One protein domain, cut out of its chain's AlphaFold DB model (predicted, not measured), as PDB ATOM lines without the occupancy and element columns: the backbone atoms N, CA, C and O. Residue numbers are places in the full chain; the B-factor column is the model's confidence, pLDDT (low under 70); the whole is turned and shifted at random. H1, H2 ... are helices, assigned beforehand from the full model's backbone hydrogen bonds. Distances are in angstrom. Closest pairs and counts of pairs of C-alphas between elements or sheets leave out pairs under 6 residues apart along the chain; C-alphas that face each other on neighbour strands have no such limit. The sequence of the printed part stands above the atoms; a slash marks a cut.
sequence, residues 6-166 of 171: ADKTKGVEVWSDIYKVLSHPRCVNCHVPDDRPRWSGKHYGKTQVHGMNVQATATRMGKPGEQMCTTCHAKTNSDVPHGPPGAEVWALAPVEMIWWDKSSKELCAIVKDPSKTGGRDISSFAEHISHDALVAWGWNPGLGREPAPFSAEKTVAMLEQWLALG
ATOM      1  N   ALA A   6     214.387 253.186 160.485       97.44
ATOM      2  CA  ALA A   6     213.271 252.265 160.672       97.44
ATOM      3  C   ALA A   6     213.766 250.896 161.165       97.44
ATOM      4  O   ALA A   6     213.220 250.367 162.132       97.44
ATOM      5  N   ASP A   7     214.846 250.362 160.577       98.00
ATOM      6  CA  ASP A   7     215.461 249.110 161.038       98.00
ATOM      7  C   ASP A   7     216.010 249.246 162.459       98.00
ATOM      8  O   ASP A   7     215.845 248.342 163.277       98.00
ATOM      9  N   LYS A   8     216.641 250.387 162.773       98.06
ATOM     10  CA  LYS A   8     217.151 250.678 164.118       98.06
ATOM     11  C   LYS A   8     216.014 250.668 165.139       98.06
ATOM     12  O   LYS A   8     216.098 249.931 166.118       98.06
ATOM     13  N   THR A   9     214.950 251.433 164.886       98.19
ATOM     14  CA  THR A   9     213.753 251.477 165.741       98.19
ATOM     15  C   THR A   9     213.173 250.078 165.918       98.19
ATOM     16  O   THR A   9     212.988 249.621 167.047       98.19
ATOM     17  N   LYS A  10     212.982 249.343 164.814       98.38
ATOM     18  CA  LYS A  10     212.409 248.002 164.872       98.38
ATOM     19  C   LYS A  10     213.292 247.023 165.638       98.38
ATOM     20  O   LYS A  10     212.788 246.208 166.404       98.38
ATOM     21  N   GLY A  11     214.605 247.093 165.458       98.44
ATOM     22  CA  GLY A  11     215.530 246.204 166.146       98.44
ATOM     23  C   GLY A  11     215.592 246.480 167.648       98.44
ATOM     24  O   GLY A  11     215.730 245.533 168.414       98.44
ATOM     25  N   VAL A  12     215.426 247.734 168.085       98.50
ATOM     26  CA  VAL A  12     215.307 248.067 169.516       98.50
ATOM     27  C   VAL A  12     214.015 247.496 170.113       98.50
ATOM     28  O   VAL A  12     214.039 246.980 171.231       98.50
ATOM     29  N   GLU A  13     212.900 247.518 169.376       98.31
ATOM     30  CA  GLU A  13     211.657 246.858 169.806       98.31
ATOM     31  C   GLU A  13     211.841 245.345 169.959       98.31
ATOM     32  O   GLU A  13     211.465 244.781 170.986       98.31
ATOM     33  N   VAL A  14     212.456 244.690 168.968       98.62
ATOM     34  CA  VAL A  14     212.742 243.246 169.018       98.62
ATOM     35  C   VAL A  14     213.675 242.926 170.188       98.62
ATOM     36  O   VAL A  14     213.424 241.987 170.942       98.62
ATOM     37  N   TRP A  15     214.708 243.746 170.404       98.62
ATOM     38  CA  TRP A  15     215.591 243.615 171.559       98.62
ATOM     39  C   TRP A  15     214.839 243.731 172.889       98.62
ATOM     40  O   TRP A  15     215.147 242.997 173.821       98.62
ATOM     41  N   SER A  16     213.836 244.604 172.997       98.62
ATOM     42  CA  SER A  16     213.024 244.723 174.215       98.62
ATOM     43  C   SER A  16     212.345 243.399 174.588       98.62
ATOM     44  O   SER A  16     212.308 243.028 175.763       98.62
ATOM     45  N   ASP A  17     211.866 242.643 173.599       98.62
ATOM     46  CA  ASP A  17     211.289 241.320 173.835       98.62
ATOM     47  C   ASP A  17     212.356 240.259 174.149       98.62
ATOM     48  O   ASP A  17     212.163 239.473 175.078       98.62
ATOM     49  N   ILE A  18     213.514 240.286 173.477       98.56
ATOM     50  CA  ILE A  18     214.670 239.434 173.826       98.56
ATOM     51  C   ILE A  18     215.100 239.689 175.275       98.56
ATOM     52  O   ILE A  18     215.299 238.750 176.048       98.56
ATOM     53  N   TYR A  19     215.188 240.956 175.681       98.56
ATOM     54  CA  TYR A  19     215.562 241.351 177.032       98.56
ATOM     55  C   TYR A  19     214.591 240.788 178.070       98.56
ATOM     56  O   TYR A  19     215.044 240.300 179.103       98.56
ATOM     57  N   LYS A  20     213.276 240.774 177.808       98.38
ATOM     58  CA  LYS A  20     212.298 240.146 178.719       98.38
ATOM     59  C   LYS A  20     212.599 238.667 178.957       98.38
ATOM     60  O   LYS A  20     212.392 238.201 180.072       98.38
ATOM     61  N   VAL A  21     213.085 237.944 177.946       97.88
ATOM     62  CA  VAL A  21     213.496 236.539 178.083       97.88
ATOM     63  C   VAL A  21     214.792 236.438 178.879       97.88
ATOM     64  O   VAL A  21     214.817 235.803 179.929       97.88
ATOM     65  N   LEU A  22     215.859 237.096 178.419       97.44
ATOM     66  CA  LEU A  22     217.197 236.920 178.991       97.44
ATOM     67  C   LEU A  22     217.322 237.483 180.413       97.44
ATOM     68  O   LEU A  22     218.090 236.947 181.206       97.44
ATOM     69  N   SER A  23     216.546 238.519 180.753       97.12
ATOM     70  CA  SER A  23     216.448 239.069 182.116       97.12
ATOM     71  C   SER A  23     215.504 238.275 183.030       97.12
ATOM     72  O   SER A  23     215.450 238.519 184.237       97.12
ATOM     73  N   HIS A  24     214.762 237.303 182.491       97.25
ATOM     74  CA  HIS A  24     213.825 236.512 183.273       97.25
ATOM     75  C   HIS A  24     214.558 235.624 184.293       97.25
ATOM     76  O   HIS A  24     215.607 235.058 183.973       97.25
ATOM     77  N   PRO A  25     213.985 235.359 185.485       95.69
ATOM     78  CA  PRO A  25     214.556 234.453 186.488       95.69
ATOM     79  C   PRO A  25     214.809 233.005 186.044       95.69
ATOM     80  O   PRO A  25     215.356 232.217 186.811       95.69
ATOM     81  N   ARG A  26     214.365 232.583 184.860       94.69
ATOM     82  CA  ARG A  26     214.787 231.291 184.283       94.69
ATOM     83  C   ARG A  26     216.190 231.352 183.683       94.69
ATOM     84  O   ARG A  26     216.869 230.337 183.668       94.69
ATOM     85  N   CYS A  27     216.628 232.541 183.291       96.06
ATOM     86  CA  CYS A  27     217.925 232.815 182.699       96.06
ATOM     87  C   CYS A  27     218.872 233.427 183.743       96.06
ATOM     88  O   CYS A  27     219.837 232.788 184.157       96.06
ATOM     89  N   VAL A  28     218.568 234.623 184.265       96.81
ATOM     90  CA  VAL A  28     219.527 235.386 185.096       96.81
ATOM     91  C   VAL A  28     219.947 234.683 186.381       96.81
ATOM     92  O   VAL A  28     221.068 234.880 186.840       96.81
ATOM     93  N   ASN A  29     219.102 233.812 186.941       96.12
ATOM     94  CA  ASN A  29     219.428 233.043 188.147       96.12
ATOM     95  C   ASN A  29     220.667 232.146 187.977       96.12
ATOM     96  O   ASN A  29     221.299 231.804 188.978       96.12
ATOM     97  N   CYS A  30     221.010 231.799 186.732       95.56
ATOM     98  CA  CYS A  30     222.185 231.011 186.372       95.56
ATOM     99  C   CYS A  30     223.352 231.857 185.830       95.56
ATOM    100  O   CYS A  30     224.460 231.349 185.693       95.56
ATOM    101  N   HIS A  31     223.126 233.137 185.541       97.06
ATOM    102  CA  HIS A  31     224.083 234.054 184.918       97.06
ATOM    103  C   HIS A  31     224.546 235.114 185.928       97.06
ATOM    104  O   HIS A  31     224.282 236.309 185.783       97.06
ATOM    105  N   VAL A  32     225.208 234.655 186.991       97.00
ATOM    106  CA  VAL A  32     225.542 235.433 188.200       97.00
ATOM    107  C   VAL A  32     227.042 235.752 188.295       97.00
ATOM    108  O   VAL A  32     227.854 234.978 187.790       97.00
ATOM    109  N   PRO A  33     227.436 236.850 188.972       95.69
ATOM    110  CA  PRO A  33     228.837 237.273 189.059       95.69
ATOM    111  C   PRO A  33     229.673 236.550 190.128       95.69
ATOM    112  O   PRO A  33     230.884 236.735 190.161       95.69
ATOM    113  N   ASP A  34     229.056 235.794 191.040       95.31
ATOM    114  CA  ASP A  34     229.680 235.358 192.300       95.31
ATOM    115  C   ASP A  34     229.584 233.845 192.556       95.31
ATOM    116  O   ASP A  34     229.568 233.409 193.705       95.31
ATOM    117  N   ASP A  35     229.473 233.043 191.494       95.75
ATOM    118  CA  ASP A  35     229.387 231.571 191.530       95.75
ATOM    119  C   ASP A  35     228.203 230.989 192.315       95.75
ATOM    120  O   ASP A  35     228.100 229.769 192.475       95.75
ATOM    121  N   ARG A  36     227.286 231.828 192.796       96.44
ATOM    122  CA  ARG A  36     226.181 231.415 193.661       96.44
ATOM    123  C   ARG A  36     224.862 231.600 192.910       96.44
ATOM    124  O   ARG A  36     224.389 232.728 192.790       96.44
ATOM    125  N   PRO A  37     224.225 230.537 192.391       96.50
ATOM    126  CA  PRO A  37     222.958 230.690 191.682       96.50
ATOM    127  C   PRO A  37     221.901 231.355 192.569       96.50
ATOM    128  O   PRO A  37     221.938 231.251 193.802       96.50
ATOM    129  N   ARG A  38     220.951 232.051 191.948       96.31
ATOM    130  CA  ARG A  38     219.868 232.740 192.662       96.31
ATOM    131  C   ARG A  38     218.555 231.979 192.564       96.31
ATOM    132  O   ARG A  38     218.288 231.264 191.605       96.31
ATOM    133  N   TRP A  39     217.703 232.187 193.554       94.19
ATOM    134  CA  TRP A  39     216.271 231.948 193.470       94.19
ATOM    135  C   TRP A  39     215.581 233.305 193.489       94.19
ATOM    136  O   TRP A  39     215.668 234.045 194.466       94.19
ATOM    137  N   SER A  40     214.935 233.650 192.380       93.81
ATOM    138  CA  SER A  40     214.236 234.922 192.191       93.81
ATOM    139  C   SER A  40     213.010 234.745 191.294       93.81
ATOM    140  O   SER A  40     212.807 233.679 190.703       93.81
ATOM    141  N   GLY A  41     212.197 235.794 191.190       89.38
ATOM    142  CA  GLY A  41     210.930 235.786 190.464       89.38
ATOM    143  C   GLY A  41     209.725 235.553 191.367       89.38
ATOM    144  O   GLY A  41     209.861 235.255 192.556       89.38
ATOM    145  N   LYS A  42     208.528 235.677 190.782       85.50
ATOM    146  CA  LYS A  42     207.248 235.632 191.510       85.50
ATOM    147  C   LYS A  42     207.096 234.375 192.365       85.50
ATOM    148  O   LYS A  42     206.632 234.469 193.493       85.50
ATOM    149  N   HIS A  43     207.563 233.231 191.861       82.44
ATOM    150  CA  HIS A  43     207.516 231.948 192.567       82.44
ATOM    151  C   HIS A  43     208.226 231.967 193.932       82.44
ATOM    152  O   HIS A  43     207.794 231.282 194.850       82.44
ATOM    153  N   TYR A  44     209.305 232.742 194.079       84.75
ATOM    154  CA  TYR A  44     210.091 232.784 195.318       84.75
ATOM    155  C   TYR A  44     209.762 233.989 196.210       84.75
ATOM    156  O   TYR A  44     210.213 234.038 197.353       84.75
ATOM    157  N   GLY A  45     208.999 234.967 195.708       86.75
ATOM    158  CA  GLY A  45     208.570 236.174 196.429       86.75
ATOM    159  C   GLY A  45     209.680 237.200 196.698       86.75
ATOM    160  O   GLY A  45     209.457 238.396 196.544       86.75
ATOM    161  N   LYS A  46     210.886 236.749 197.049       91.31
ATOM    162  CA  LYS A  46     212.091 237.571 197.196       91.31
ATOM    163  C   LYS A  46     213.288 236.901 196.536       91.31
ATOM    164  O   LYS A  46     213.375 235.675 196.478       91.31
ATOM    165  N   THR A  47     214.229 237.720 196.089       95.06
ATOM    166  CA  THR A  47     215.531 237.234 195.644       95.06
ATOM    167  C   THR A  47     216.320 236.691 196.828       95.06
ATOM    168  O   THR A  47     216.417 237.330 197.876       95.06
ATOM    169  N   GLN A  48     216.924 235.525 196.642       95.19
ATOM    170  CA  GLN A  48     217.864 234.925 197.579       95.19
ATOM    171  C   GLN A  48     218.905 234.094 196.830       95.19
ATOM    172  O   GLN A  48     218.716 233.728 195.668       95.19
ATOM    173  N   VAL A  49     220.013 233.782 197.496       96.50
ATOM    174  CA  VAL A  49     220.925 232.737 197.018       96.50
ATOM    175  C   VAL A  49     220.200 231.391 197.075       96.50
ATOM    176  O   VAL A  49     219.344 231.185 197.936       96.50
ATOM    177  N   HIS A  50     220.536 230.488 196.156       94.81
ATOM    178  CA  HIS A  50     220.075 229.104 196.155       94.81
ATOM    179  C   HIS A  50     220.111 228.508 197.573       94.81
ATOM    180  O   HIS A  50     221.156 228.543 198.224       94.81
ATOM    181  N   GLY A  51     218.993 227.958 198.057       91.31
ATOM    182  CA  GLY A  51     218.805 227.644 199.484       91.31
ATOM    183  C   GLY A  51     219.788 226.621 200.061       91.31
ATOM    184  O   GLY A  51     220.084 226.652 201.248       91.31
ATOM    185  N   MET A  52     220.352 225.764 199.209       91.31
ATOM    186  CA  MET A  52     221.390 224.788 199.571       91.31
ATOM    187  C   MET A  52     222.807 225.393 199.629       91.31
ATOM    188  O   MET A  52     223.769 224.671 199.851       91.31
ATOM    189  N   ASN A  53     222.951 226.701 199.391       89.81
ATOM    190  CA  ASN A  53     224.214 227.441 199.421       89.81
ATOM    191  C   ASN A  53     225.344 226.816 198.571       89.81
ATOM    192  O   ASN A  53     226.515 226.830 198.951       89.81
ATOM    193  N   VAL A  54     224.980 226.260 197.412       93.62
ATOM    194  CA  VAL A  54     225.926 225.659 196.462       93.62
ATOM    195  C   VAL A  54     226.806 226.724 195.803       93.62
ATOM    196  O   VAL A  54     226.405 227.883 195.668       93.62
ATOM    197  N   GLN A  55     227.996 226.315 195.365       94.75
ATOM    198  CA  GLN A  55     228.939 227.154 194.626       94.75
ATOM    199  C   GLN A  55     229.332 226.462 193.328       94.75
ATOM    200  O   GLN A  55     229.650 225.277 193.335       94.75
ATOM    201  N   ALA A  56     229.328 227.208 192.231       95.00
ATOM    202  CA  ALA A  56     229.646 226.693 190.908       95.00
ATOM    203  C   ALA A  56     231.141 226.403 190.732       95.00
ATOM    204  O   ALA A  56     231.486 225.408 190.100       95.00
ATOM    205  N   THR A  57     232.008 227.228 191.338       94.81
ATOM    206  CA  THR A  57     233.475 227.176 191.220       94.81
ATOM    207  C   THR A  57     233.962 227.274 189.769       94.81
ATOM    208  O   THR A  57     233.184 227.543 188.851       94.81
ATOM    209  N   ALA A  58     235.251 227.006 189.536       93.88
ATOM    210  CA  ALA A  58     235.812 226.897 188.192       93.88
ATOM    211  C   ALA A  58     235.152 225.787 187.350       93.88
ATOM    212  O   ALA A  58     235.132 225.889 186.128       93.88
ATOM    213  N   THR A  59     234.584 224.744 187.974       94.44
ATOM    214  CA  THR A  59     233.936 223.644 187.232       94.44
ATOM    215  C   THR A  59     232.579 224.029 186.652       94.44
ATOM    216  O   THR A  59     232.071 223.347 185.769       94.44
ATOM    217  N   ARG A  60     231.957 225.083 187.193       95.75
ATOM    218  CA  ARG A  60     230.555 225.464 186.983       95.75
ATOM    219  C   ARG A  60     229.516 224.404 187.386       95.75
ATOM    220  O   ARG A  60     228.327 224.688 187.309       95.75
ATOM    221  N   MET A  61     229.923 223.223 187.854       96.19
ATOM    222  CA  MET A  61     229.056 222.066 188.144       96.19
ATOM    223  C   MET A  61     228.953 221.749 189.643       96.19
ATOM    224  O   MET A  61     228.440 220.699 190.042       96.19
ATOM    225  N   GLY A  62     229.450 222.647 190.491       95.75
ATOM    226  CA  GLY A  62     229.479 222.480 191.938       95.75
ATOM    227  C   GLY A  62     230.894 222.580 192.495       95.75
ATOM    228  O   GLY A  62     231.843 222.914 191.782       95.75
ATOM    229  N   LYS A  63     231.039 222.277 193.784       95.00
ATOM    230  CA  LYS A  63     232.319 222.310 194.492       95.00
ATOM    231  C   LYS A  63     232.838 220.884 194.709       95.00
ATOM    232  O   LYS A  63     232.269 220.170 195.543       95.00
ATOM    233  N   PRO A  64     233.896 220.456 193.989       93.94
ATOM    234  CA  PRO A  64     234.473 219.125 194.154       93.94
ATOM    235  C   PRO A  64     234.867 218.842 195.607       93.94
ATOM    236  O   PRO A  64     235.426 219.705 196.277       93.94
ATOM    237  N   GLY A  65     234.569 217.632 196.088       92.00
ATOM    238  CA  GLY A  65     234.848 217.212 197.468       92.00
ATOM    239  C   GLY A  65     233.862 217.731 198.522       92.00
ATOM    240  O   GLY A  65     233.943 217.304 199.668       92.00
ATOM    241  N   GLU A  66     232.916 218.600 198.149       92.75
ATOM    242  CA  GLU A  66     231.894 219.128 199.059       92.75
ATOM    243  C   GLU A  66     230.485 218.873 198.524       92.75
ATOM    244  O   GLU A  66     229.795 217.975 198.997       92.75
ATOM    245  N   GLN A  67     230.051 219.636 197.520       93.00
ATOM    246  CA  GLN A  67     228.679 219.580 197.025       93.00
ATOM    247  C   GLN A  67     228.653 219.818 195.518       93.00
ATOM    248  O   GLN A  67     228.774 220.950 195.040       93.00
ATOM    249  N   MET A  68     228.462 218.732 194.769       95.50
ATOM    250  CA  MET A  68     228.204 218.788 193.331       95.50
ATOM    251  C   MET A  68     226.728 219.096 193.076       95.50
ATOM    252  O   MET A  68     225.858 218.720 193.869       95.50
ATOM    253  N   CYS A  69     226.421 219.764 191.962       95.38
ATOM    254  CA  CYS A  69     225.035 220.031 191.576       95.38
ATOM    255  C   CYS A  69     224.254 218.731 191.325       95.38
ATOM    256  O   CYS A  69     223.084 218.623 191.698       95.38
ATOM    257  N   THR A  70     224.924 217.725 190.759       95.06
ATOM    258  CA  THR A  70     224.362 216.410 190.410       95.06
ATOM    259  C   THR A  70     223.957 215.562 191.615       95.06
ATOM    260  O   THR A  70     223.256 214.570 191.452       95.06
ATOM    261  N   THR A  71     224.332 215.949 192.836       94.69
ATOM    262  CA  THR A  71     223.823 215.306 194.056       94.69
ATOM    263  C   THR A  71     222.311 215.501 194.218       94.69
ATOM    264  O   THR A  71     221.651 214.659 194.819       94.69
ATOM    265  N   CYS A  72     221.758 216.610 193.710       94.44
ATOM    266  CA  CYS A  72     220.327 216.916 193.800       94.44
ATOM    267  C   CYS A  72     219.663 217.038 192.424       94.44
ATOM    268  O   CYS A  72     218.519 216.620 192.262       94.44
ATOM    269  N   HIS A  73     220.348 217.625 191.442       94.81
ATOM    270  CA  HIS A  73     219.816 217.784 190.093       94.81
ATOM    271  C   HIS A  73     219.997 216.497 189.289       94.81
ATOM    272  O   HIS A  73     221.119 216.039 189.076       94.81
ATOM    273  N   ALA A  74     218.878 215.925 188.851       93.88
ATOM    274  CA  ALA A  74     218.833 214.723 188.028       93.88
ATOM    275  C   ALA A  74     218.797 215.066 186.527       93.88
ATOM    276  O   ALA A  74     218.845 216.229 186.132       93.88
ATOM    277  N   LYS A  75     218.668 214.037 185.682       94.06
ATOM    278  CA  LYS A  75     218.561 214.180 184.218       94.06
ATOM    279  C   LYS A  75     217.238 214.791 183.752       94.06
ATOM    280  O   LYS A  75     217.156 215.319 182.650       94.06
ATOM    281  N   THR A  76     216.205 214.711 184.584       92.31
ATOM    282  CA  THR A  76     214.857 215.219 184.310       92.31
ATOM    283  C   THR A  76     214.332 215.983 185.517       92.31
ATOM    284  O   THR A  76     214.783 215.765 186.643       92.31
ATOM    285  N   ASN A  77     213.360 216.868 185.292       92.38
ATOM    286  CA  ASN A  77     212.652 217.549 186.374       92.38
ATOM    287  C   ASN A  77     212.090 216.552 187.395       92.38
ATOM    288  O   ASN A  77     211.545 215.516 187.014       92.38
ATOM    289  N   SER A  78     212.182 216.902 188.679       92.38
ATOM    290  CA  SER A  78     211.462 216.193 189.735       92.38
ATOM    291  C   SER A  78     209.944 216.300 189.535       92.38
ATOM    292  O   SER A  78     209.423 217.342 189.132       92.38
ATOM    293  N   ASP A  79     209.248 215.212 189.846       91.06
ATOM    294  CA  ASP A  79     207.789 215.086 189.897       91.06
ATOM    295  C   ASP A  79     207.183 215.615 191.210       91.06
ATOM    296  O   ASP A  79     205.963 215.725 191.340       91.06
ATOM    297  N   VAL A  80     208.023 215.995 192.175       89.88
ATOM    298  CA  VAL A  80     207.607 216.584 193.448       89.88
ATOM    299  C   VAL A  80     207.508 218.109 193.309       89.88
ATOM    300  O   VAL A  80     208.438 218.744 192.797       89.88
ATOM    301  N   PRO A  81     206.427 218.747 193.803       85.62
ATOM    302  CA  PRO A  81     206.333 220.202 193.860       85.62
ATOM    303  C   PRO A  81     207.561 220.834 194.527       85.62
ATOM    304  O   PRO A  81     208.000 220.401 195.589       85.62
ATOM    305  N   HIS A  82     208.112 221.873 193.895       82.62
ATOM    306  CA  HIS A  82     209.350 222.552 194.311       82.62
ATOM    307  C   HIS A  82     210.631 221.691 194.289       82.62
ATOM    308  O   HIS A  82     211.690 222.188 194.677       82.62
ATOM    309  N   GLY A  83     210.579 220.458 193.772       89.44
ATOM    310  CA  GLY A  83     211.737 219.580 193.618       89.44
ATOM    311  C   GLY A  83     212.790 220.120 192.641       89.44
ATOM    312  O   GLY A  83     212.505 221.019 191.838       89.44
ATOM    313  N   PRO A  84     214.038 219.626 192.696       91.31
ATOM    314  CA  PRO A  84     215.115 220.138 191.861       91.31
ATOM    315  C   PRO A  84     214.773 219.984 190.367       91.31
ATOM    316  O   PRO A  84     214.213 218.963 189.956       91.31
ATOM    317  N   PRO A  85     215.058 221.002 189.540       92.25
ATOM    318  CA  PRO A  85     215.012 220.835 188.094       92.25
ATOM    319  C   PRO A  85     216.077 219.849 187.613       92.25
ATOM    320  O   PRO A  85     217.035 219.574 188.338       92.25
ATOM    321  N   GLY A  86     215.930 219.346 186.392       91.94
ATOM    322  CA  GLY A  86     216.898 218.410 185.836       91.94
ATOM    323  C   GLY A  86     217.101 218.544 184.337       91.94
ATOM    324  O   GLY A  86     216.188 218.931 183.611       91.94
ATOM    325  N   ALA A  87     218.319 218.214 183.917       92.94
ATOM    326  CA  ALA A  87     218.794 218.150 182.541       92.94
ATOM    327  C   ALA A  87     219.995 217.186 182.489       92.94
ATOM    328  O   ALA A  87     220.629 216.941 183.516       92.94
ATOM    329  N   GLU A  88     220.331 216.649 181.311       90.88
ATOM    330  CA  GLU A  88     221.445 215.692 181.158       90.88
ATOM    331  C   GLU A  88     222.784 216.261 181.663       90.88
ATOM    332  O   GLU A  88     223.572 215.547 182.281       90.88
ATOM    333  N   VAL A  89     223.007 217.563 181.455       91.56
ATOM    334  CA  VAL A  89     224.124 218.323 182.024       91.56
ATOM    335  C   VAL A  89     223.554 219.459 182.862       91.56
ATOM    336  O   VAL A  89     222.734 220.237 182.378       91.56
ATOM    337  N   TRP A  90     224.003 219.573 184.114       94.31
ATOM    338  CA  TRP A  90     223.587 220.643 185.017       94.31
ATOM    339  C   TRP A  90     224.785 221.482 185.457       94.31
ATOM    340  O   TRP A  90     225.631 221.026 186.228       94.31
ATOM    341  N   ALA A  91     224.848 222.716 184.963       94.88
ATOM    342  CA  ALA A  91     225.944 223.640 185.216       94.88
ATOM    343  C   ALA A  91     225.446 225.087 185.288       94.88
ATOM    344  O   ALA A  91     224.384 225.437 184.777       94.88
ATOM    345  N   LEU A  92     226.232 225.943 185.930       95.56
ATOM    346  CA  LEU A  92     226.056 227.386 185.889       95.56
ATOM    347  C   LEU A  92     226.630 227.948 184.577       95.56
ATOM    348  O   LEU A  92     227.562 227.372 184.014       95.56
ATOM    349  N   ALA A  93     226.123 229.092 184.112       94.38
ATOM    350  CA  ALA A  93     226.641 229.731 182.905       94.38
ATOM    351  C   ALA A  93     228.141 230.070 183.033       94.38
ATOM    352  O   ALA A  93     228.620 230.257 184.160       94.38
ATOM    353  N   PRO A  94     228.890 230.185 181.920       93.31
ATOM    354  CA  PRO A  94     230.274 230.657 181.937       93.31
ATOM    355  C   PRO A  94     230.436 232.002 182.668       93.31
ATOM    356  O   PRO A  94     229.508 232.811 182.718       93.31
ATOM    357  N   VAL A  95     231.614 232.238 183.251       93.06
ATOM    358  CA  VAL A  95     231.885 233.402 184.123       93.06
ATOM    359  C   VAL A  95     231.822 234.738 183.382       93.06
ATOM    360  O   VAL A  95     231.569 235.773 183.984       93.06
ATOM    361  N   GLU A  96     232.030 234.719 182.073       92.00
ATOM    362  CA  GLU A  96     231.945 235.864 181.177       92.00
ATOM    363  C   GLU A  96     230.496 236.241 180.822       92.00
ATOM    364  O   GLU A  96     230.226 237.386 180.456       92.00
ATOM    365  N   MET A  97     229.541 235.315 180.982       94.56
ATOM    366  CA  MET A  97     228.132 235.496 180.620       94.56
ATOM    367  C   MET A  97     227.308 236.029 181.802       94.56
ATOM    368  O   MET A  97     226.306 235.437 182.186       94.56
ATOM    369  N   ILE A  98     227.706 237.135 182.429       95.81
ATOM    370  CA  ILE A  98     226.985 237.671 183.601       95.81
ATOM    371  C   ILE A  98     225.802 238.528 183.152       95.81
ATOM    372  O   ILE A  98     225.996 239.610 182.601       95.81
ATOM    373  N   TRP A  99     224.579 238.087 183.440       97.56
ATOM    374  CA  TRP A  99     223.337 238.789 183.074       97.56
ATOM    375  C   TRP A  99     222.585 239.336 184.285       97.56
ATOM    376  O   TRP A  99     221.744 240.222 184.146       97.56
ATOM    377  N   TRP A 100     222.890 238.821 185.475       97.25
ATOM    378  CA  TRP A 100     222.312 239.277 186.729       97.25
ATOM    379  C   TRP A 100     222.501 240.790 186.920       97.25
ATOM    380  O   TRP A 100     223.605 241.310 186.740       97.25
ATOM    381  N   ASP A 101     221.412 241.475 187.283       95.56
ATOM    382  CA  ASP A 101     221.318 242.931 187.476       95.56
ATOM    383  C   ASP A 101     221.810 243.785 186.292       95.56
ATOM    384  O   ASP A 101     222.132 244.961 186.458       95.56
ATOM    385  N   LYS A 102     221.856 243.227 185.074       97.81
ATOM    386  CA  LYS A 102     222.173 244.000 183.869       97.81
ATOM    387  C   LYS A 102     220.942 244.723 183.355       97.81
ATOM    388  O   LYS A 102     219.892 244.119 183.146       97.81
ATOM    389  N   SER A 103     221.097 246.018 183.095       98.19
ATOM    390  CA  SER A 103     220.108 246.797 182.356       98.19
ATOM    391  C   SER A 103     219.960 246.288 180.919       98.19
ATOM    392  O   SER A 103     220.820 245.579 180.388       98.19
ATOM    393  N   SER A 104     218.888 246.711 180.246       98.44
ATOM    394  CA  SER A 104     218.636 246.345 178.848       98.44
ATOM    395  C   SER A 104     219.788 246.724 177.913       98.44
ATOM    396  O   SER A 104     220.192 245.923 177.071       98.44
ATOM    397  N   LYS A 105     220.386 247.904 178.108       98.38
ATOM    398  CA  LYS A 105     221.545 248.364 177.337       98.38
ATOM    399  C   LYS A 105     222.789 247.513 177.591       98.38
ATOM    400  O   LYS A 105     223.472 247.122 176.645       98.38
ATOM    401  N   GLU A 106     223.088 247.219 178.854       98.12
ATOM    402  CA  GLU A 106     224.261 246.417 179.216       98.12
ATOM    403  C   GLU A 106     224.144 244.986 178.701       98.12
ATOM    404  O   GLU A 106     225.091 244.472 178.108       98.12
ATOM    405  N   LEU A 107     222.976 244.358 178.877       98.31
ATOM    406  CA  LEU A 107     222.748 243.000 178.395       98.31
ATOM    407  C   LEU A 107     222.800 242.937 176.864       98.31
ATOM    408  O   LEU A 107     223.340 241.982 176.315       98.31
ATOM    409  N   CYS A 108     222.348 243.988 176.173       98.31
ATOM    410  CA  CYS A 108     222.490 244.097 174.723       98.31
ATOM    411  C   CYS A 108     223.955 244.091 174.289       98.31
ATOM    412  O   CYS A 108     224.344 243.344 173.394       98.31
ATOM    413  N   ALA A 109     224.789 244.892 174.954       97.25
ATOM    414  CA  ALA A 109     226.217 244.936 174.667       97.25
ATOM    415  C   ALA A 109     226.914 243.596 174.955       97.25
ATOM    416  O   ALA A 109     227.804 243.211 174.206       97.25
ATOM    417  N   ILE A 110     226.493 242.882 176.005       96.50
ATOM    418  CA  ILE A 110     226.999 241.544 176.344       96.50
ATOM    419  C   ILE A 110     226.653 240.537 175.248       96.50
ATOM    420  O   ILE A 110     227.546 239.872 174.740       96.50
ATOM    421  N   VAL A 111     225.383 240.450 174.848       96.69
ATOM    422  CA  VAL A 111     224.923 239.459 173.858       96.69
ATOM    423  C   VAL A 111     225.558 239.691 172.480       96.69
ATOM    424  O   VAL A 111     225.770 238.741 171.736       96.69
ATOM    425  N   LYS A 112     225.912 240.936 172.141       96.00
ATOM    426  CA  LYS A 112     226.618 241.268 170.889       96.00
ATOM    427  C   LYS A 112     228.095 240.895 170.872       96.00
ATOM    428  O   LYS A 112     228.691 240.948 169.799       96.00
ATOM    429  N   ASP A 113     228.692 240.629 172.024       96.12
ATOM    430  CA  ASP A 113     230.124 240.416 172.174       96.12
ATOM    431  C   ASP A 113     230.397 238.915 172.346       96.12
ATOM    432  O   ASP A 113     230.157 238.385 173.434       96.12
ATOM    433  N   PRO A 114     230.929 238.219 171.319       94.94
ATOM    434  CA  PRO A 114     231.212 236.790 171.406       94.94
ATOM    435  C   PRO A 114     232.110 236.413 172.589       94.94
ATOM    436  O   PRO A 114     231.994 235.320 173.137       94.94
ATOM    437  N   SER A 115     232.985 237.321 173.042       95.12
ATOM    438  CA  SER A 115     233.840 237.071 174.210       95.12
ATOM    439  C   SER A 115     233.064 236.987 175.530       95.12
ATOM    440  O   SER A 115     233.602 236.517 176.527       95.12
ATOM    441  N   LYS A 116     231.792 237.406 175.533       94.88
ATOM    442  CA  LYS A 116     230.875 237.396 176.681       94.88
ATOM    443  C   LYS A 116     229.667 236.487 176.479       94.88
ATOM    444  O   LYS A 116     228.705 236.561 177.244       94.88
ATOM    445  N   THR A 117     229.713 235.630 175.464       93.25
ATOM    446  CA  THR A 117     228.685 234.627 175.152       93.25
ATOM    447  C   THR A 117     229.282 233.224 174.987       93.25
ATOM    448  O   THR A 117     228.690 232.362 174.336       93.25
ATOM    449  N   GLY A 118     230.475 232.983 175.546       88.62
ATOM    450  CA  GLY A 118     231.191 231.712 175.397       88.62
ATOM    451  C   GLY A 118     231.697 231.469 173.970       88.62
ATOM    452  O   GLY A 118     231.715 230.333 173.502       88.62
ATOM    453  N   GLY A 119     232.049 232.537 173.249       92.44
ATOM    454  CA  GLY A 119     232.511 232.496 171.861       92.44
ATOM    455  C   GLY A 119     231.394 232.467 170.817       92.44
ATOM    456  O   GLY A 119     231.691 232.310 169.634       92.44
ATOM    457  N   ARG A 120     230.124 232.605 171.221       94.06
ATOM    458  CA  ARG A 120     228.969 232.486 170.320       94.06
ATOM    459  C   ARG A 120     228.611 233.821 169.677       94.06
ATOM    460  O   ARG A 120     228.279 234.785 170.362       94.06
ATOM    461  N   ASP A 121     228.622 233.872 168.353       95.38
ATOM    462  CA  ASP A 121     227.916 234.930 167.630       95.38
ATOM    463  C   ASP A 121     226.388 234.776 167.769       95.38
ATOM    464  O   ASP A 121     225.892 233.831 168.379       95.38
ATOM    465  N   ILE A 122     225.610 235.709 167.219       95.50
ATOM    466  CA  ILE A 122     224.149 235.710 167.411       95.50
ATOM    467  C   ILE A 122     223.476 234.474 166.809       95.50
ATOM    468  O   ILE A 122     222.543 233.948 167.413       95.50
ATOM    469  N   SER A 123     223.962 233.987 165.667       94.69
ATOM    470  CA  SER A 123     223.434 232.777 165.032       94.69
ATOM    471  C   SER A 123     223.659 231.553 165.921       94.69
ATOM    472  O   SER A 123     222.708 230.870 166.292       94.69
ATOM    473  N   SER A 124     224.899 231.324 166.362       94.31
ATOM    474  CA  SER A 124     225.230 230.205 167.255       94.31
ATOM    475  C   SER A 124     224.644 230.359 168.665       94.31
ATOM    476  O   SER A 124     224.406 229.366 169.357       94.31
ATOM    477  N   PHE A 125     224.378 231.588 169.113       93.69
ATOM    478  CA  PHE A 125     223.657 231.868 170.353       93.69
ATOM    479  C   PHE A 125     222.172 231.492 170.238       93.69
ATOM    480  O   PHE A 125     221.629 230.867 171.151       93.69
ATOM    481  N   ALA A 126     221.531 231.802 169.109       94.31
ATOM    482  CA  ALA A 126     220.162 231.379 168.826       94.31
ATOM    483  C   ALA A 126     220.058 229.845 168.727       94.31
ATOM    484  O   ALA A 126     219.187 229.245 169.358       94.31
ATOM    485  N   GLU A 127     220.999 229.191 168.038       91.62
ATOM    486  CA  GLU A 127     221.073 227.724 167.984       91.62
ATOM    487  C   GLU A 127     221.219 227.095 169.375       91.62
ATOM    488  O   GLU A 127     220.548 226.104 169.671       91.62
ATOM    489  N   HIS A 128     222.061 227.680 170.235       91.56
ATOM    490  CA  HIS A 128     222.236 227.226 171.613       91.56
ATOM    491  C   HIS A 128     220.925 227.302 172.405       91.56
ATOM    492  O   HIS A 128     220.555 226.323 173.047       91.56
ATOM    493  N   ILE A 129     220.179 228.409 172.303       90.75
ATOM    494  CA  ILE A 129     218.866 228.546 172.955       90.75
ATOM    495  C   ILE A 129     217.867 227.482 172.473       90.75
ATOM    496  O   ILE A 129     217.068 226.992 173.267       90.75
ATOM    497  N   SER A 130     217.918 227.111 171.192       88.19
ATOM    498  CA  SER A 130     216.988 226.146 170.598       88.19
ATOM    499  C   SER A 130     217.261 224.687 170.978       88.19
ATOM    500  O   SER A 130     216.325 223.894 171.023       88.19
ATOM    501  N   HIS A 131     218.526 224.303 171.177       88.50
ATOM    502  CA  HIS A 131     218.925 222.887 171.235       88.50
ATOM    503  C   HIS A 131     219.540 222.459 172.566       88.50
ATOM    504  O   HIS A 131     219.648 221.260 172.830       88.50
ATOM    505  N   ASP A 132     219.968 223.401 173.405       91.50
ATOM    506  CA  ASP A 132     220.559 223.056 174.688       91.50
ATOM    507  C   ASP A 132     219.474 222.612 175.678       91.50
ATOM    508  O   ASP A 132     218.564 223.367 176.023       91.50
ATOM    509  N   ALA A 133     219.571 221.367 176.146       87.88
ATOM    510  CA  ALA A 133     218.586 220.771 177.044       87.88
ATOM    511  C   ALA A 133     218.480 221.499 178.397       87.88
ATOM    512  O   ALA A 133     217.392 221.558 178.977       87.88
ATOM    513  N   LEU A 134     219.582 222.069 178.898       91.94
ATOM    514  CA  LEU A 134     219.584 222.859 180.127       91.94
ATOM    515  C   LEU A 134     218.894 224.209 179.905       91.94
ATOM    516  O   LEU A 134     218.172 224.678 180.781       91.94
ATOM    517  N   VAL A 135     219.070 224.823 178.735       92.81
ATOM    518  CA  VAL A 135     218.393 226.081 178.387       92.81
ATOM    519  C   VAL A 135     216.903 225.855 178.119       92.81
ATOM    520  O   VAL A 135     216.067 226.606 178.625       92.81
ATOM    521  N   ALA A 136     216.548 224.780 177.410       90.94
ATOM    522  CA  ALA A 136     215.166 224.406 177.098       90.94
ATOM    523  C   ALA A 136     214.297 224.226 178.356       90.94
ATOM    524  O   ALA A 136     213.101 224.542 178.346       90.94
ATOM    525  N   TRP A 137     214.901 223.806 179.475       91.00
ATOM    526  CA  TRP A 137     214.246 223.765 180.785       91.00
ATOM    527  C   TRP A 137     213.582 225.099 181.171       91.00
ATOM    528  O   TRP A 137     212.551 225.100 181.846       91.00
ATOM    529  N   GLY A 138     214.109 226.239 180.714       93.50
ATOM    530  CA  GLY A 138     213.543 227.560 180.983       93.50
ATOM    531  C   GLY A 138     212.078 227.708 180.555       93.50
ATOM    532  O   GLY A 138     211.327 228.427 181.216       93.50
ATOM    533  N   TRP A 139     211.645 226.989 179.517       95.38
ATOM    534  CA  TRP A 139     210.255 226.981 179.040       95.38
ATOM    535  C   TRP A 139     209.443 225.776 179.526       95.38
ATOM    536  O   TRP A 139     208.217 225.815 179.472       95.38
ATOM    537  N   ASN A 140     210.095 224.746 180.075       92.69
ATOM    538  CA  ASN A 140     209.439 223.615 180.736       92.69
ATOM    539  C   ASN A 140     210.027 223.371 182.146       92.69
ATOM    540  O   ASN A 140     210.724 222.377 182.378       92.69
ATOM    541  N   PRO A 141     209.769 224.275 183.114       90.94
ATOM    542  CA  PRO A 141     210.524 224.329 184.369       90.94
ATOM    543  C   PRO A 141     210.113 223.286 185.428       90.94
ATOM    544  O   PRO A 141     210.652 223.288 186.545       90.94
ATOM    545  N   GLY A 142     209.156 222.416 185.099       88.12
ATOM    546  CA  GLY A 142     208.515 221.482 186.023       88.12
ATOM    547  C   GLY A 142     207.322 222.092 186.769       88.12
ATOM    548  O   GLY A 142     206.905 223.225 186.518       88.12
ATOM    549  N   LEU A 143     206.753 221.318 187.693       87.69
ATOM    550  CA  LEU A 143     205.482 221.634 188.347       87.69
ATOM    551  C   LEU A 143     205.529 222.940 189.161       87.69
ATOM    552  O   LEU A 143     206.447 223.180 189.946       87.69
ATOM    553  N   GLY A 144     204.493 223.769 188.997       85.12
ATOM    554  CA  GLY A 144     204.259 224.972 189.809       85.12
ATOM    555  C   GLY A 144     205.198 226.157 189.536       85.12
ATOM    556  O   GLY A 144     205.182 227.127 190.298       85.12
ATOM    557  N   ARG A 145     206.022 226.100 188.481       88.50
ATOM    558  CA  ARG A 145     206.955 227.170 188.096       88.50
ATOM    559  C   ARG A 145     206.499 227.875 186.823       88.50
ATOM    560  O   ARG A 145     206.048 227.240 185.879       88.50
ATOM    561  N   GLU A 146     206.666 229.193 186.802       91.38
ATOM    562  CA  GLU A 146     206.395 230.024 185.627       91.38
ATOM    563  C   GLU A 146     207.487 229.801 184.560       91.38
ATOM    564  O   GLU A 146     208.680 229.863 184.900       91.38
ATOM    565  N   PRO A 147     207.115 229.512 183.298       94.75
ATOM    566  CA  PRO A 147     208.071 229.411 182.200       94.75
ATOM    567  C   PRO A 147     208.660 230.784 181.855       94.75
ATOM    568  O   PRO A 147     208.135 231.826 182.245       94.75
ATOM    569  N   ALA A 148     209.766 230.799 181.112       96.31
ATOM    570  CA  ALA A 148     210.278 232.028 180.521       96.31
ATOM    571  C   ALA A 148     209.237 232.667 179.573       96.31
ATOM    572  O   ALA A 148     208.405 231.952 179.007       96.31
ATOM    573  N   PRO A 149     209.265 234.000 179.383       96.94
ATOM    574  CA  PRO A 149     208.405 234.672 178.419       96.94
ATOM    575  C   PRO A 149     208.572 234.103 177.010       96.94
ATOM    576  O   PRO A 149     209.668 233.700 176.615       96.94
ATOM    577  N   PHE A 150     207.486 234.146 176.233       97.25
ATOM    578  CA  PHE A 150     207.434 233.611 174.867       97.25
ATOM    579  C   PHE A 150     207.789 232.110 174.808       97.25
ATOM    580  O   PHE A 150     207.763 231.428 175.825       97.25
ATOM    581  N   SER A 151     208.056 231.576 173.615       96.25
ATOM    582  CA  SER A 151     208.586 230.216 173.439       96.25
ATOM    583  C   SER A 151     210.065 230.258 173.043       96.25
ATOM    584  O   SER A 151     210.573 231.318 172.651       96.25
ATOM    585  N   ALA A 152     210.749 229.115 173.116       95.19
ATOM    586  CA  ALA A 152     212.122 228.987 172.636       95.19
ATOM    587  C   ALA A 152     212.210 229.333 171.138       95.19
ATOM    588  O   ALA A 152     213.022 230.165 170.746       95.19
ATOM    589  N   GLU A 153     211.289 228.815 170.321       96.00
ATOM    590  CA  GLU A 153     211.233 229.062 168.874       96.00
ATOM    591  C   GLU A 153     211.003 230.544 168.569       96.00
ATOM    592  O   GLU A 153     211.659 231.124 167.704       96.00
ATOM    593  N   LYS A 154     210.106 231.199 169.319       97.69
ATOM    594  CA  LYS A 154     209.895 232.642 169.177       97.69
ATOM    595  C   LYS A 154     211.138 233.433 169.591       97.69
ATOM    596  O   LYS A 154     211.438 234.446 168.970       97.69
ATOM    597  N   THR A 155     211.866 232.982 170.611       97.81
ATOM    598  CA  THR A 155     213.119 233.617 171.052       97.81
ATOM    599  C   THR A 155     214.201 233.529 169.981       97.81
ATOM    600  O   THR A 155     214.838 234.538 169.682       97.81
ATOM    601  N   VAL A 156     214.347 232.366 169.344       97.38
ATOM    602  CA  VAL A 156     215.242 232.156 168.195       97.38
ATOM    603  C   VAL A 156     214.877 233.102 167.052       97.38
ATOM    604  O   VAL A 156     215.722 233.874 166.603       97.38
ATOM    605  N   ALA A 157     213.600 233.142 166.663       98.19
ATOM    606  CA  ALA A 157     213.131 234.019 165.592       98.19
ATOM    607  C   ALA A 157     213.389 235.511 165.889       98.19
ATOM    608  O   ALA A 157     213.749 236.274 164.992       98.19
ATOM    609  N   MET A 158     213.245 235.943 167.148       98.44
ATOM    610  CA  MET A 158     213.572 237.315 167.552       98.44
ATOM    611  C   MET A 158     215.072 237.609 167.430       98.44
ATOM    612  O   MET A 158     215.434 238.685 166.957       98.44
ATOM    613  N   LEU A 159     215.950 236.678 167.818       98.12
ATOM    614  CA  LEU A 159     217.404 236.843 167.692       98.12
ATOM    615  C   LEU A 159     217.840 236.950 166.226       98.12
ATOM    616  O   LEU A 159     218.610 237.847 165.880       98.12
ATOM    617  N   GLU A 160     217.303 236.094 165.357       97.81
ATOM    618  CA  GLU A 160     217.554 236.137 163.912       97.81
ATOM    619  C   GLU A 160     217.041 237.439 163.285       97.81
ATOM    620  O   GLU A 160     217.740 238.086 162.499       97.81
ATOM    621  N   GLN A 161     215.842 237.880 163.675       98.31
ATOM    622  CA  GLN A 161     215.290 239.153 163.225       98.31
ATOM    623  C   GLN A 161     216.154 240.333 163.688       98.31
ATOM    624  O   GLN A 161     216.447 241.239 162.910       98.31
ATOM    625  N   TRP A 162     216.590 240.332 164.946       98.50
ATOM    626  CA  TRP A 162     217.457 241.369 165.494       98.50
ATOM    627  C   TRP A 162     218.820 241.416 164.785       98.50
ATOM    628  O   TRP A 162     219.327 242.505 164.493       98.50
ATOM    629  N   LEU A 163     219.370 240.251 164.420       98.00
ATOM    630  CA  LEU A 163     220.557 240.135 163.574       98.00
ATOM    631  C   LEU A 163     220.338 240.756 162.193       98.00
ATOM    632  O   LEU A 163     221.144 241.590 161.770       98.00
ATOM    633  N   ALA A 164     219.230 240.428 161.527       98.06
ATOM    634  CA  ALA A 164     218.882 240.987 160.220       98.06
ATOM    635  C   ALA A 164     218.718 242.521 160.250       98.06
ATOM    636  O   ALA A 164     219.067 243.203 159.284       98.06
ATOM    637  N   LEU A 165     218.254 243.068 161.378       98.38
ATOM    638  CA  LEU A 165     218.096 244.509 161.622       98.38
ATOM    639  C   LEU A 165     219.401 245.206 162.045       98.38
ATOM    640  O   LEU A 165     219.426 246.414 162.279       98.38
ATOM    641  N   GLY A 166     220.513 244.471 162.120       97.62
ATOM    642  CA  GLY A 166     221.838 245.032 162.355       97.62
ATOM    643  C   GLY A 166     222.205 245.225 163.825       97.62
ATOM    644  O   GLY A 166     223.111 246.020 164.104       97.62
TER     645      GLY A 166
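This is residues 6 to 166 of the 171 residues of the protein "Cytochrome c domain-containing protein" of Leucothrix arctica (UniProt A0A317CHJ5). With little regular structure, this elongated body has helices at one end, where H5 lies between the longest helix, H1, and H3, with H2 crossing H1; the other end is a loop head, mostly from residues 23 to 103. The 161 printed residues include five named helices, H1 to H5 in order, and no named strand: all helix, but with 52 residues in helices. It is compact, with radius of gyration of the C-alphas 15.8 A and spans 52 by 31 by 29 A.

Find C-alpha 6 at (213.271, 252.265, 160.672); H1, residues 6 to 22, runs 24.2 A from there. H5, residues 152 to 164, runs 18.5 A to C-alpha 164 at (218.882, 240.987, 160.220). Look for H3 at 122 to 131, 14.4 A, H2 at 104 to 111 and H4 at 133 to 136.

At C-alphas Gly 11 and Trp 162, 5.2 A, H1 touches H5. H5 touches H3 at C-alphas Ala 126 and Val 156, 5.0 A, at a shallow tilt of 8 degrees, opposite ways. H1 touches H2 with residues 15 to 19 alone, closest C-alphas Tyr 19 and Ser 104, 6.1 A. H4 and H3 touch only at the corner, closest C-alphas Ile 129 and Val 135, 6.0 A. Every O i to N i+4 pair is within hydrogen-bond range in H1, H2, H3 and H5; H4 is too short for one.

The farthest C-alphas, Ala 6 and Gly 65, are 55.2 A apart. The printed part has no cut; links H1 to H2 and H4 to H5 are long. No printed residue is under pLDDT 70.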